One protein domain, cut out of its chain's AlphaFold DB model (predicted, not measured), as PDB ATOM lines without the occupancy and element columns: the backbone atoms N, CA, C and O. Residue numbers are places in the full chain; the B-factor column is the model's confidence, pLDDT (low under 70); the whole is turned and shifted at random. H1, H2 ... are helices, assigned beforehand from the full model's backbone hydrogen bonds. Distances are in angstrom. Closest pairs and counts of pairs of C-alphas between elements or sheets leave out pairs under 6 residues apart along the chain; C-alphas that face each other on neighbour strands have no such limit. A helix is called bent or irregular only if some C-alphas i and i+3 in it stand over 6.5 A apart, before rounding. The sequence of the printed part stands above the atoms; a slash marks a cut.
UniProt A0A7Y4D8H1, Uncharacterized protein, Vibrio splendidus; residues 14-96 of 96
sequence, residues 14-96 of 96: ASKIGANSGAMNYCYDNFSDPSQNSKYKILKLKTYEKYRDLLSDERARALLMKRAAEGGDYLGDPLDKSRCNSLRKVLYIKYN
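AT A GLANCE: This is residues 14 to 96 of the 96 residues of an uncharacterized protein of Vibrio splendidus (UniProt A0A7Y4D8H1). Three helices run side by side up and down as a bundle, with H1 in the middle between H2 and H3, and a fourth helix, H4, packs crosswise on H1 and H2. The 83 printed residues hold four named helices, H1 to H4 in chain order, and no named strand; the class is all helix. The whole is compact, with a radius of gyration of the C-alphas of 11.6 A and spans of 37 by 25 by 18 A.

HOW THE PARTS SIT: H2, residues 34 to 52, is the longest helix and is irregular: C-alphas 35 and 38 are 7.7 A apart. It forms a hairpin with H1, residues 14 to 31: they touch, closest at the C-alphas of Ser 21 and Thr 47, 4.7 A, at a shallow tilt of 25 degrees, opposite ways. H1 also touches H3, residues 56 to 70, closest at the C-alphas of Gly 18 and Ala 62, 4.2 A, at a shallow tilt of 29 degrees, the same way. H2 and H3, a hairpin too, only just touch, with 3 pairs of C-alphas within 8 A, the closest those of Tyr 51 and Arg 59, 6.7 A. H4, residues 81 to 95, touches H2 at a steep tilt of 59 degrees, closest at the C-alphas of Leu 43 and Tyr 92, 6.8 A. H4 touches residues 23 to 31 of H1 alone, at a steep tilt of 53 degrees, closest at the C-alphas of Cys 27 and Cys 84, 5.5 A. H3 and H4 are apart. Every O i to N i+4 pair is within hydrogen-bond range in H1 and H4; in H2 13 of 15 are, in H3 9 of 11.

IN THESE COORDINATES: H2 is 27.4 A long from first to last C-alpha, H1 24.8 A, H4 20.7 A and H3 20.2 A. H1 begins at C-alpha 14 (29.777, -22.214, -27.158), and H4 ends at C-alpha 95 (19.182, -31.943, -33.804).

THE WHOLE: The C-alphas of Ser 35 and Asp 57 are the two farthest apart, 37.5 A. The links H1 to H2 and H2 to H3 are tight, and H3 to H4 is short; in it residues 73 to 74 pair antiparallel with residues 77 to 78. The printed part has no cut, and no printed residue is under 70 in pLDDT.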
ATOM      1  N   ALA A  14      30.736 -22.906 -28.019       94.69
ATOM      2  CA  ALA A  14      29.777 -22.214 -27.158       94.69
ATOM      3  C   ALA A  14      29.171 -20.981 -27.856       94.69
ATOM      4  O   ALA A  14      27.949 -20.815 -27.869       94.69
ATOM      5  N   SER A  15      29.997 -20.163 -28.520       94.00
ATOM      6  CA  SER A  15      29.535 -19.019 -29.320       94.00
ATOM      7  C   SER A  15      28.549 -19.445 -30.410       94.00
ATOM      8  O   SER A  15      27.492 -18.830 -30.553       94.00
ATOM      9  N   LYS A  16      28.831 -20.539 -31.132       96.00
ATOM     10  CA  LYS A  16      27.911 -21.090 -32.145       96.00
ATOM     11  C   LYS A  16      26.615 -21.606 -31.527       96.00
ATOM     12  O   LYS A  16      25.552 -21.428 -32.114       96.00
ATOM     13  N   ILE A  17      26.672 -22.257 -30.365       97.38
ATOM     14  CA  ILE A  17      25.474 -22.728 -29.651       97.38
ATOM     15  C   ILE A  17      24.576 -21.541 -29.278       97.38
ATOM     16  O   ILE A  17      23.375 -21.577 -29.552       97.38
ATOM     17  N   GLY A  18      25.160 -20.473 -28.733       97.50
ATOM     18  CA  GLY A  18      24.448 -19.229 -28.446       97.50
ATOM     19  C   GLY A  18      23.821 -18.612 -29.695       97.50
ATOM     20  O   GLY A  18      22.610 -18.385 -29.723       97.50
ATOM     21  N   ALA A  19      24.618 -18.424 -30.752       97.81
ATOM     22  CA  ALA A  19      24.154 -17.877 -32.026       97.81
ATOM     23  C   ALA A  19      23.000 -18.695 -32.626       97.81
ATOM     24  O   ALA A  19      22.014 -18.121 -33.073       97.81
ATOM     25  N   ASN A  20      23.074 -20.030 -32.587       97.88
ATOM     26  CA  ASN A  20      21.998 -20.903 -33.067       97.88
ATOM     27  C   ASN A  20      20.703 -20.703 -32.275       97.88
ATOM     28  O   ASN A  20      19.633 -20.616 -32.873       97.88
ATOM     29  N   SER A  21      20.795 -20.610 -30.944       98.12
ATOM     30  CA  SER A  21      19.625 -20.358 -30.096       98.12
ATOM     31  C   SER A  21      18.974 -19.015 -30.424       98.12
ATOM     32  O   SER A  21      17.756 -18.950 -30.597       98.12
ATOM     33  N   GLY A  22      19.775 -17.959 -30.573       98.19
ATOM     34  CA  GLY A  22      19.261 -16.635 -30.919       98.19
ATOM     35  C   GLY A  22      18.692 -16.564 -32.335       98.19
ATOM     36  O   GLY A  22      17.590 -16.056 -32.532       98.19
ATOM     37  N   ALA A  23      19.374 -17.168 -33.308       98.31
ATOM     38  CA  ALA A  23      18.911 -17.201 -34.689       98.31
ATOM     39  C   ALA A  23      17.585 -17.945 -34.827       98.31
ATOM     40  O   ALA A  23      16.719 -17.504 -35.573       98.31
ATOM     41  N   MET A  24      17.376 -19.049 -34.102       97.94
ATOM     42  CA  MET A  24      16.091 -19.755 -34.156       97.94
ATOM     43  C   MET A  24      14.948 -18.957 -33.525       97.94
ATOM     44  O   MET A  24      13.819 -19.093 -33.991       97.94
ATOM     45  N   ASN A  25      15.219 -18.090 -32.541       97.81
ATOM     46  CA  ASN A  25      14.236 -17.109 -32.073       97.81
ATOM     47  C   ASN A  25      13.897 -16.113 -33.184       97.81
ATOM     48  O   ASN A  25      12.751 -16.054 -33.621       97.81
ATOM     49  N   TYR A  26      14.906 -15.413 -33.703       98.19
ATOM     50  CA  TYR A  26      14.717 -14.380 -34.717       98.19
ATOM     51  C   TYR A  26      14.043 -14.916 -35.988       98.19
ATOM     52  O   TYR A  26      13.062 -14.353 -36.470       98.19
ATOM     53  N   CYS A  27      14.522 -16.045 -36.513       97.50
ATOM     54  CA  CYS A  27      13.965 -16.664 -37.709       97.50
ATOM     55  C   CYS A  27      12.527 -17.155 -37.501       97.50
ATOM     56  O   CYS A  27      11.742 -17.115 -38.448       97.50
ATOM     57  N   TYR A  28      12.173 -17.612 -36.293       96.56
ATOM     58  CA  TYR A  28      10.794 -17.981 -35.976       96.56
ATOM     59  C   TYR A  28       9.874 -16.761 -36.023       96.56
ATOM     60  O   TYR A  28       8.860 -16.798 -36.720       96.56
ATOM     61  N   ASP A  29      10.268 -15.688 -35.338       95.94
ATOM     62  CA  ASP A  29       9.442 -14.490 -35.170       95.94
ATOM     63  C   ASP A  29       9.298 -13.688 -36.482       95.94
ATOM     64  O   ASP A  29       8.261 -13.070 -36.706       95.94
ATOM     65  N   ASN A  30      10.294 -13.739 -37.380       96.25
ATOM     66  CA  ASN A  30      10.327 -12.903 -38.592       96.25
ATOM     67  C   ASN A  30      10.082 -13.655 -39.911       96.25
ATOM     68  O   ASN A  30       9.588 -13.066 -40.870       96.25
ATOM     69  N   PHE A  31      10.450 -14.939 -40.005       94.75
ATOM     70  CA  PHE A  31      10.506 -15.655 -41.291       94.75
ATOM     71  C   PHE A  31       9.893 -17.062 -41.269       94.75
ATOM     72  O   PHE A  31      10.029 -17.798 -42.255       94.75
ATOM     73  N   SER A  32       9.229 -17.475 -40.182       90.25
ATOM     74  CA  SER A  32       8.553 -18.773 -40.162       90.25
ATOM     75  C   SER A  32       7.232 -18.730 -40.930       90.25
ATOM     76  O   SER A  32       6.195 -18.299 -40.436       90.25
ATOM     77  N   ASP A  33       7.259 -19.233 -42.163       88.62
ATOM     78  CA  ASP A  33       6.033 -19.481 -42.917       88.62
ATOM     79  C   ASP A  33       5.203 -20.588 -42.210       88.62
ATOM     80  O   ASP A  33       5.789 -21.524 -41.639       88.62
ATOM     81  N   PRO A  34       3.852 -20.562 -42.266       89.00
ATOM     82  CA  PRO A  34       2.990 -21.494 -41.524       89.00
ATOM     83  C   PRO A  34       3.326 -22.978 -41.727       89.00
ATOM     84  O   PRO A  34       3.283 -23.764 -40.782       89.00
ATOM     85  N   SER A  35       3.752 -23.360 -42.936       89.31
ATOM     86  CA  SER A  35       4.126 -24.743 -43.268       89.31
ATOM     87  C   SER A  35       5.388 -25.246 -42.553       89.31
ATOM     88  O   SER A  35       5.625 -26.454 -42.499       89.31
ATOM     89  N   GLN A  36       6.224 -24.347 -42.018       87.06
ATOM     90  CA  GLN A  36       7.474 -24.683 -41.325       87.06
ATOM     91  C   GLN A  36       7.473 -24.262 -39.849       87.06
ATOM     92  O   GLN A  36       8.473 -24.487 -39.162       87.06
ATOM     93  N   ASN A  37       6.377 -23.683 -39.349       90.31
ATOM     94  CA  ASN A  37       6.286 -23.149 -37.989       90.31
ATOM     95  C   ASN A  37       6.637 -24.211 -36.930       90.31
ATOM     96  O   ASN A  37       7.456 -23.960 -36.047       90.31
ATOM     97  N   SER A  38       6.118 -25.435 -37.082       92.56
ATOM     98  CA  SER A  38       6.416 -26.558 -36.183       92.56
ATOM     99  C   SER A  38       7.907 -26.901 -36.135       92.56
ATOM    100  O   SER A  38       8.457 -27.116 -35.055       92.56
ATOM    101  N   LYS A  39       8.598 -26.884 -37.282       93.25
ATOM    102  CA  LYS A  39      10.038 -27.165 -37.352       93.25
ATOM    103  C   LYS A  39      10.852 -26.079 -36.663       93.25
ATOM    104  O   LYS A  39      11.748 -26.403 -35.890       93.25
ATOM    105  N   TYR A  40      10.531 -24.809 -36.902       94.19
ATOM    106  CA  TYR A  40      11.196 -23.711 -36.198       94.19
ATOM    107  C   TYR A  40      10.922 -23.755 -34.691       94.19
ATOM    108  O   TYR A  40      11.850 -23.564 -33.913       94.19
ATOM    109  N   LYS A  41       9.696 -24.089 -34.262       94.62
ATOM    110  CA  LYS A  41       9.356 -24.244 -32.840       94.62
ATOM    111  C   LYS A  41      10.185 -25.342 -32.166       94.62
ATOM    112  O   LYS A  41      10.727 -25.115 -31.087       94.62
ATOM    113  N   ILE A  42      10.341 -26.498 -32.816       95.75
ATOM    114  CA  ILE A  42      11.205 -27.584 -32.322       95.75
ATOM    115  C   ILE A  42      12.660 -27.117 -32.239       95.75
ATOM    116  O   ILE A  42      13.317 -27.326 -31.222       95.75
ATOM    117  N   LEU A  43      13.171 -26.461 -33.283       96.81
ATOM    118  CA  LEU A  43      14.554 -25.984 -33.303       96.81
ATOM    119  C   LEU A  43      14.823 -24.916 -32.246       96.81
ATOM    120  O   LEU A  43      15.869 -24.962 -31.603       96.81
ATOM    121  N   LYS A  44      13.883 -23.999 -32.013       96.25
ATOM    122  CA  LYS A  44      13.944 -22.998 -30.942       96.25
ATOM    123  C   LYS A  44      14.096 -23.662 -29.571       96.25
ATOM    124  O   LYS A  44      14.979 -23.280 -28.811       96.25
ATOM    125  N   LEU A  45      13.317 -24.712 -29.293       96.94
ATOM    126  CA  LEU A  45      13.439 -25.488 -28.053       96.94
ATOM    127  C   LEU A  45      14.783 -26.228 -27.962       96.94
ATOM    128  O   LEU A  45      15.533 -26.010 -27.014       96.94
ATOM    129  N   LYS A  46      15.137 -27.033 -28.975       97.31
ATOM    130  CA  LYS A  46      16.363 -27.857 -28.955       97.31
ATOM    131  C   LYS A  46      17.643 -27.016 -28.879       97.31
ATOM    132  O   LYS A  46      18.586 -27.368 -28.173       97.31
ATOM    133  N   THR A  47      17.697 -25.892 -29.592       97.38
ATOM    134  CA  THR A  47      18.855 -24.983 -29.537       97.38
ATOM    135  C   THR A  47      18.946 -24.251 -28.202       97.38
ATOM    136  O   THR A  47      20.050 -24.066 -27.693       97.38
ATOM    137  N   TYR A  48      17.810 -23.885 -27.599       97.50
ATOM    138  CA  TYR A  48      17.778 -23.310 -26.256       97.50
ATOM    139  C   TYR A  48      18.245 -24.301 -25.183       97.50
ATOM    140  O   TYR A  48      19.026 -23.921 -24.315       97.50
ATOM    141  N   GLU A  49      17.838 -25.569 -25.262       97.38
ATOM    142  CA  GLU A  49      18.321 -26.617 -24.354       97.38
ATOM    143  C   GLU A  49      19.844 -26.748 -24.425       97.38
ATOM    144  O   GLU A  49      20.514 -26.643 -23.402       97.38
ATOM    145  N   LYS A  50      20.417 -26.827 -25.635       97.12
ATOM    146  CA  LYS A  50      21.878 -26.870 -25.801       97.12
ATOM    147  C   LYS A  50      22.589 -25.643 -25.249       97.12
ATOM    148  O   LYS A  50      23.681 -25.778 -24.715       97.12
ATOM    149  N   TYR A  51      21.989 -24.463 -25.373       97.38
ATOM    150  CA  TYR A  51      22.519 -23.248 -24.760       97.38
ATOM    151  C   TYR A  51      22.462 -23.298 -23.228       97.38
ATOM    152  O   TYR A  51      23.417 -22.901 -22.560       97.38
ATOM    153  N   ARG A  52      21.356 -23.786 -22.659       97.31
ATOM    154  CA  ARG A  52      21.167 -23.904 -21.208       97.31
ATOM    155  C   ARG A  52      22.141 -24.906 -20.586       97.31
ATOM    156  O   ARG A  52      22.612 -24.659 -19.478       97.31
ATOM    157  N   ASP A  53      22.435 -25.988 -21.299       97.38
ATOM    158  CA  ASP A  53      23.284 -27.086 -20.834       97.38
ATOM    159  C   ASP A  53      24.793 -26.748 -20.869       97.38
ATOM    160  O   ASP A  53      25.607 -27.530 -20.383       97.38
ATOM    161  N   LEU A  54      25.181 -25.583 -21.405       96.75
ATOM    162  CA  LEU A  54      26.558 -25.082 -21.341       96.75
ATOM    163  C   LEU A  54      27.007 -24.826 -19.894       96.75
ATOM    164  O   LEU A  54      26.220 -24.369 -19.048       96.75
ATOM    165  N   LEU A  55      28.307 -25.001 -19.633       96.31
ATOM    166  CA  LEU A  55      28.925 -24.557 -18.382       96.31
ATOM    167  C   LEU A  55      28.760 -23.037 -18.212       96.31
ATOM    168  O   LEU A  55      28.495 -22.308 -19.166       96.31
ATOM    169  N   SER A  56      28.828 -22.547 -16.973       93.56
ATOM    170  CA  SER A  56      28.462 -21.158 -16.652       93.56
ATOM    171  C   SER A  56      29.298 -20.121 -17.419       93.56
ATOM    172  O   SER A  56      28.753 -19.165 -17.973       93.56
ATOM    173  N   ASP A  57      30.605 -20.349 -17.517       91.31
ATOM    174  CA  ASP A  57      31.567 -19.503 -18.222       91.31
ATOM    175  C   ASP A  57      31.372 -19.540 -19.748       91.31
ATOM    176  O   ASP A  57      31.355 -18.497 -20.412       91.31
ATOM    177  N   GLU A  58      31.136 -20.724 -20.313       95.19
ATOM    178  CA  GLU A  58      30.812 -20.896 -21.731       95.19
ATOM    179  C   GLU A  58      29.483 -20.232 -22.095       95.19
ATOM    180  O   GLU A  58      29.367 -19.557 -23.122       95.19
ATOM    181  N   ARG A  59      28.481 -20.378 -21.227       95.62
ATOM    182  CA  ARG A  59      27.143 -19.812 -21.402       95.62
ATOM    183  C   ARG A  59      27.155 -18.290 -21.372       95.62
ATOM    184  O   ARG A  59      26.395 -17.674 -22.122       95.62
ATOM    185  N   ALA A  60      28.025 -17.685 -20.563       92.75
ATOM    186  CA  ALA A  60      28.227 -16.238 -20.550       92.75
ATOM    187  C   ALA A  60      28.768 -15.733 -21.899       92.75
ATOM    188  O   ALA A  60      28.259 -14.754 -22.443       92.75
ATOM    189  N   ARG A  61      29.733 -16.442 -22.497       89.06
ATOM    190  CA  ARG A  61      30.248 -16.112 -23.842       89.06
ATOM    191  C   ARG A  61      29.187 -16.333 -24.920       89.06
ATOM    192  O   ARG A  61      28.963 -15.467 -25.764       89.06
ATOM    193  N   ALA A  62      28.489 -17.463 -24.854       96.38
ATOM    194  CA  ALA A  62      27.403 -17.801 -25.764       96.38
ATOM    195  C   ALA A  62      26.242 -16.794 -25.696       96.38
ATOM    196  O   ALA A  62      25.577 -16.559 -26.704       96.38
ATOM    197  N   LEU A  63      26.002 -16.170 -24.534       96.75
ATOM    198  CA  LEU A  63      24.939 -15.179 -24.355       96.75
ATOM    199  C   LEU A  63      25.118 -13.978 -25.286       96.75
ATOM    200  O   LEU A  63      24.132 -13.527 -25.865       96.75
ATOM    201  N   LEU A  64      26.350 -13.494 -25.475       94.75
ATOM    202  CA  LEU A  64      26.632 -12.370 -26.375       94.75
ATOM    203  C   LEU A  64      26.185 -12.692 -27.807       94.75
ATOM    204  O   LEU A  64      25.441 -11.931 -28.420       94.75
ATOM    205  N   MET A  65      26.558 -13.874 -28.294       96.31
ATOM    206  CA  MET A  65      26.212 -14.329 -29.643       96.31
ATOM    207  C   MET A  65      24.724 -14.649 -29.790       96.31
ATOM    208  O   MET A  65      24.132 -14.389 -30.835       96.31
ATOM    209  N   LYS A  66      24.091 -15.160 -28.728       98.12
ATOM    210  CA  LYS A  66      22.637 -15.343 -28.682       98.12
ATOM    211  C   LYS A  66      21.914 -14.009 -28.841       98.12
ATOM    212  O   LYS A  66      20.992 -13.928 -29.643       98.12
ATOM    213  N   ARG A  67      22.335 -12.969 -28.114       97.94
ATOM    214  CA  ARG A  67      21.728 -11.630 -28.199       97.94
ATOM    215  C   ARG A  67      21.927 -10.985 -29.566       97.94
ATOM    216  O   ARG A  67      20.966 -10.441 -30.097       97.94
ATOM    217  N   ALA A  68      23.121 -11.097 -30.149       97.25
ATOM    218  CA  ALA A  68      23.373 -10.620 -31.509       97.25
ATOM    219  C   ALA A  68      22.419 -11.286 -32.518       97.25
ATOM    220  O   ALA A  68      21.727 -10.598 -33.267       97.25
ATOM    221  N   ALA A  69      22.276 -12.612 -32.444       98.00
ATOM    222  CA  ALA A  69      21.416 -13.357 -33.360       98.00
ATOM    223  C   ALA A  69      19.918 -13.120 -33.123       98.00
ATOM    224  O   ALA A  69      19.153 -13.116 -34.083       98.00
ATOM    225  N   GLU A  70      19.490 -12.861 -31.882       98.25
ATOM    226  CA  GLU A  70      18.133 -12.370 -31.583       98.25
ATOM    227  C   GLU A  70      17.863 -10.996 -32.208       98.25
ATOM    228  O   GLU A  70      16.724 -10.709 -32.567       98.25
ATOM    229  N   GLY A  71      18.900 -10.170 -32.364       97.31
ATOM    230  CA  GLY A  71      18.852  -8.894 -33.078       97.31
ATOM    231  C   GLY A  71      19.004  -9.010 -34.597       97.31
ATOM    232  O   GLY A  71      19.038  -7.987 -35.274       97.31
ATOM    233  N   GLY A  72      19.103 -10.227 -35.142       97.44
ATOM    234  CA  GLY A  72      19.257 -10.454 -36.575       97.44
ATOM    235  C   GLY A  72      20.703 -10.506 -37.072       97.44
ATOM    236  O   GLY A  72      20.893 -10.560 -38.279       97.44
ATOM    237  N   ASP A  73      21.717 -10.533 -36.203       97.31
ATOM    238  CA  ASP A  73      23.123 -10.748 -36.587       97.31
ATOM    239  C   ASP A  73      23.597 -12.147 -36.175       97.31
ATOM    240  O   ASP A  73      23.806 -12.455 -34.999       97.31
ATOM    241  N   TYR A  74      23.800 -13.014 -37.162       96.19
ATOM    242  CA  TYR A  74      24.318 -14.356 -36.957       96.19
ATOM    243  C   TYR A  74      25.794 -14.444 -37.337       96.19
ATOM    244  O   TYR A  74      26.138 -14.615 -38.509       96.19
ATOM    245  N   LEU A  75      26.640 -14.425 -36.300       93.56
ATOM    246  CA  LEU A  75      28.095 -14.586 -36.379       93.56
ATOM    247  C   LEU A  75      28.800 -13.513 -37.234       93.56
ATOM    248  O   LEU A  75      29.816 -13.811 -37.859       93.56
ATOM    249  N   GLY A  76      28.295 -12.277 -37.220       91.31
ATOM    250  CA  GLY A  76      28.862 -11.128 -37.935       91.31
ATOM    251  C   GLY A  76      28.192 -10.838 -39.278       91.31
ATOM    252  O   GLY A  76      28.614  -9.932 -39.989       91.31
ATOM    253  N   ASP A  77      27.150 -11.590 -39.622       93.69
ATOM    254  CA  ASP A  77      26.416 -11.460 -40.869       93.69
ATOM    255  C   ASP A  77      24.903 -11.357 -40.582       93.69
ATOM    256  O   ASP A  77      24.373 -12.119 -39.762       93.69
ATOM    257  N   PRO A  78      24.144 -10.551 -41.341       97.00
ATOM    258  CA  PRO A  78      22.710 -10.359 -41.124       97.00
ATOM    259  C   PRO A  78      21.872 -11.604 -41.453       97.00
ATOM    260  O   PRO A  78      22.126 -12.310 -42.429       97.00
ATOM    261  N   LEU A  79      20.837 -11.875 -40.663       97.56
ATOM    262  CA  LEU A  79      19.840 -12.916 -40.896       97.56
ATOM    263  C   LEU A  79      18.736 -12.403 -41.823       97.56
ATOM    264  O   LEU A  79      17.893 -11.596 -41.435       97.56
ATOM    265  N   ASP A  80      18.702 -12.952 -43.033       97.00
ATOM    266  CA  ASP A  80      17.607 -12.791 -43.984       97.00
ATOM    267  C   ASP A  80      16.780 -14.086 -44.120       97.00
ATOM    268  O   ASP A  80      17.095 -15.135 -43.538       97.00
ATOM    269  N   LYS A  81      15.716 -14.038 -44.932       95.75
ATOM    270  CA  LYS A  81      14.845 -15.197 -45.187       95.75
ATOM    271  C   LYS A  81      15.617 -16.409 -45.736       95.75
ATOM    272  O   LYS A  81      15.283 -17.550 -45.404       95.75
ATOM    273  N   SER A  82      16.633 -16.194 -46.571       95.88
ATOM    274  CA  SER A  82      17.419 -17.270 -47.191       95.88
ATOM    275  C   SER A  82      18.330 -17.959 -46.171       95.88
ATOM    276  O   SER A  82      18.328 -19.192 -46.052       95.88
ATOM    277  N   ARG A  83      19.046 -17.174 -45.362       96.44
ATOM    278  CA  ARG A  83      19.909 -17.668 -44.283       96.44
ATOM    279  C   ARG A  83      19.094 -18.356 -43.202       96.44
ATOM    280  O   ARG A  83      19.457 -19.463 -42.815       96.44
ATOM    281  N   CYS A  84      17.950 -17.804 -42.799       96.62
ATOM    282  CA  CYS A  84      17.047 -18.471 -41.859       96.62
ATOM    283  C   CYS A  84      16.583 -19.841 -42.366       96.62
ATOM    284  O   CYS A  84      16.656 -20.837 -41.640       96.62
ATOM    285  N   ASN A  85      16.193 -19.934 -43.639       95.38
ATOM    286  CA  ASN A  85      15.814 -21.212 -44.240       95.38
ATOM    287  C   ASN A  85      16.978 -22.207 -44.320       95.38
ATOM    288  O   ASN A  85      16.769 -23.409 -44.128       95.38
ATOM    289  N   SER A  86      18.187 -21.725 -44.595       95.81
ATOM    290  CA  SER A  86      19.394 -22.553 -44.662       95.81
ATOM    291  C   SER A  86      19.787 -23.072 -43.279       95.81
ATOM    292  O   SER A  86      19.961 -24.280 -43.103       95.81
ATOM    293  N   LEU A  87      19.802 -22.194 -42.271       96.06
ATOM    294  CA  LEU A  87      20.036 -22.549 -40.873       96.06
ATOM    295  C   LEU A  87      19.007 -23.557 -40.379       96.06
ATOM    296  O   LEU A  87      19.387 -24.579 -39.815       96.06
ATOM    297  N   ARG A  88      17.715 -23.345 -40.665       95.62
ATOM    298  CA  ARG A  88      16.667 -24.313 -40.323       95.62
ATOM    299  C   ARG A  88      16.998 -25.699 -40.868       95.62
ATOM    300  O   ARG A  88      16.878 -26.668 -40.133       95.62
ATOM    301  N   LYS A  89      17.388 -25.820 -42.142       95.19
ATOM    302  CA  LYS A  89      17.707 -27.123 -42.757       95.19
ATOM    303  C   LYS A  89      18.900 -27.792 -42.069       95.19
ATOM    304  O   LYS A  89      18.791 -28.954 -41.689       95.19
ATOM    305  N   VAL A  90      19.993 -27.055 -41.873       95.81
ATOM    306  CA  VAL A  90      21.222 -27.583 -41.255       95.81
ATOM    307  C   VAL A  90      20.984 -27.986 -39.800       95.81
ATOM    308  O   VAL A  90      21.345 -29.088 -39.390       95.81
ATOM    309  N   LEU A  91      20.337 -27.127 -39.014       95.00
ATOM    310  CA  LEU A  91      20.075 -27.400 -37.602       95.00
ATOM    311  C   LEU A  91      19.046 -28.514 -37.418       95.00
ATOM    312  O   LEU A  91      19.134 -29.257 -36.447       95.00
ATOM    313  N   TYR A  92      18.110 -28.676 -38.357       92.56
ATOM    314  CA  TYR A  92      17.189 -29.808 -38.329       92.56
ATOM    315  C   TYR A  92      17.931 -31.135 -38.461       92.56
ATOM    316  O   TYR A  92      17.671 -32.017 -37.662       92.56
ATOM    317  N   ILE A  93      18.904 -31.245 -39.370       92.81
ATOM    318  CA  ILE A  93      19.753 -32.448 -39.492       92.81
ATOM    319  C   ILE A  93      20.596 -32.664 -38.228       92.81
ATOM    320  O   ILE A  93      20.817 -33.788 -37.800       92.81
ATOM    321  N   LYS A  94      21.096 -31.583 -37.619       90.75
ATOM    322  CA  LYS A  94      21.956 -31.678 -36.430       90.75
ATOM    323  C   LYS A  94      21.207 -32.147 -35.180       90.75
ATOM    324  O   LYS A  94      21.806 -32.775 -34.309       90.75
ATOM    325  N   TYR A  95      19.942 -31.762 -35.039       83.94
ATOM    326  CA  TYR A  95      19.182 -31.943 -33.804       83.94
ATOM    327  C   TYR A  95      18.030 -32.941 -33.919       83.94
ATOM    328  O   TYR A  95      17.352 -33.166 -32.915       83.94
ATOM    329  N   ASN A  96      17.773 -33.514 -35.093       75.75
ATOM    330  CA  ASN A  96      16.702 -34.476 -35.345       75.75
ATOM    331  C   ASN A  96      17.207 -35.659 -36.160       75.75
ATOM    332  O   ASN A  96      16.731 -36.771 -35.863       75.75
TER     333      ASN A  96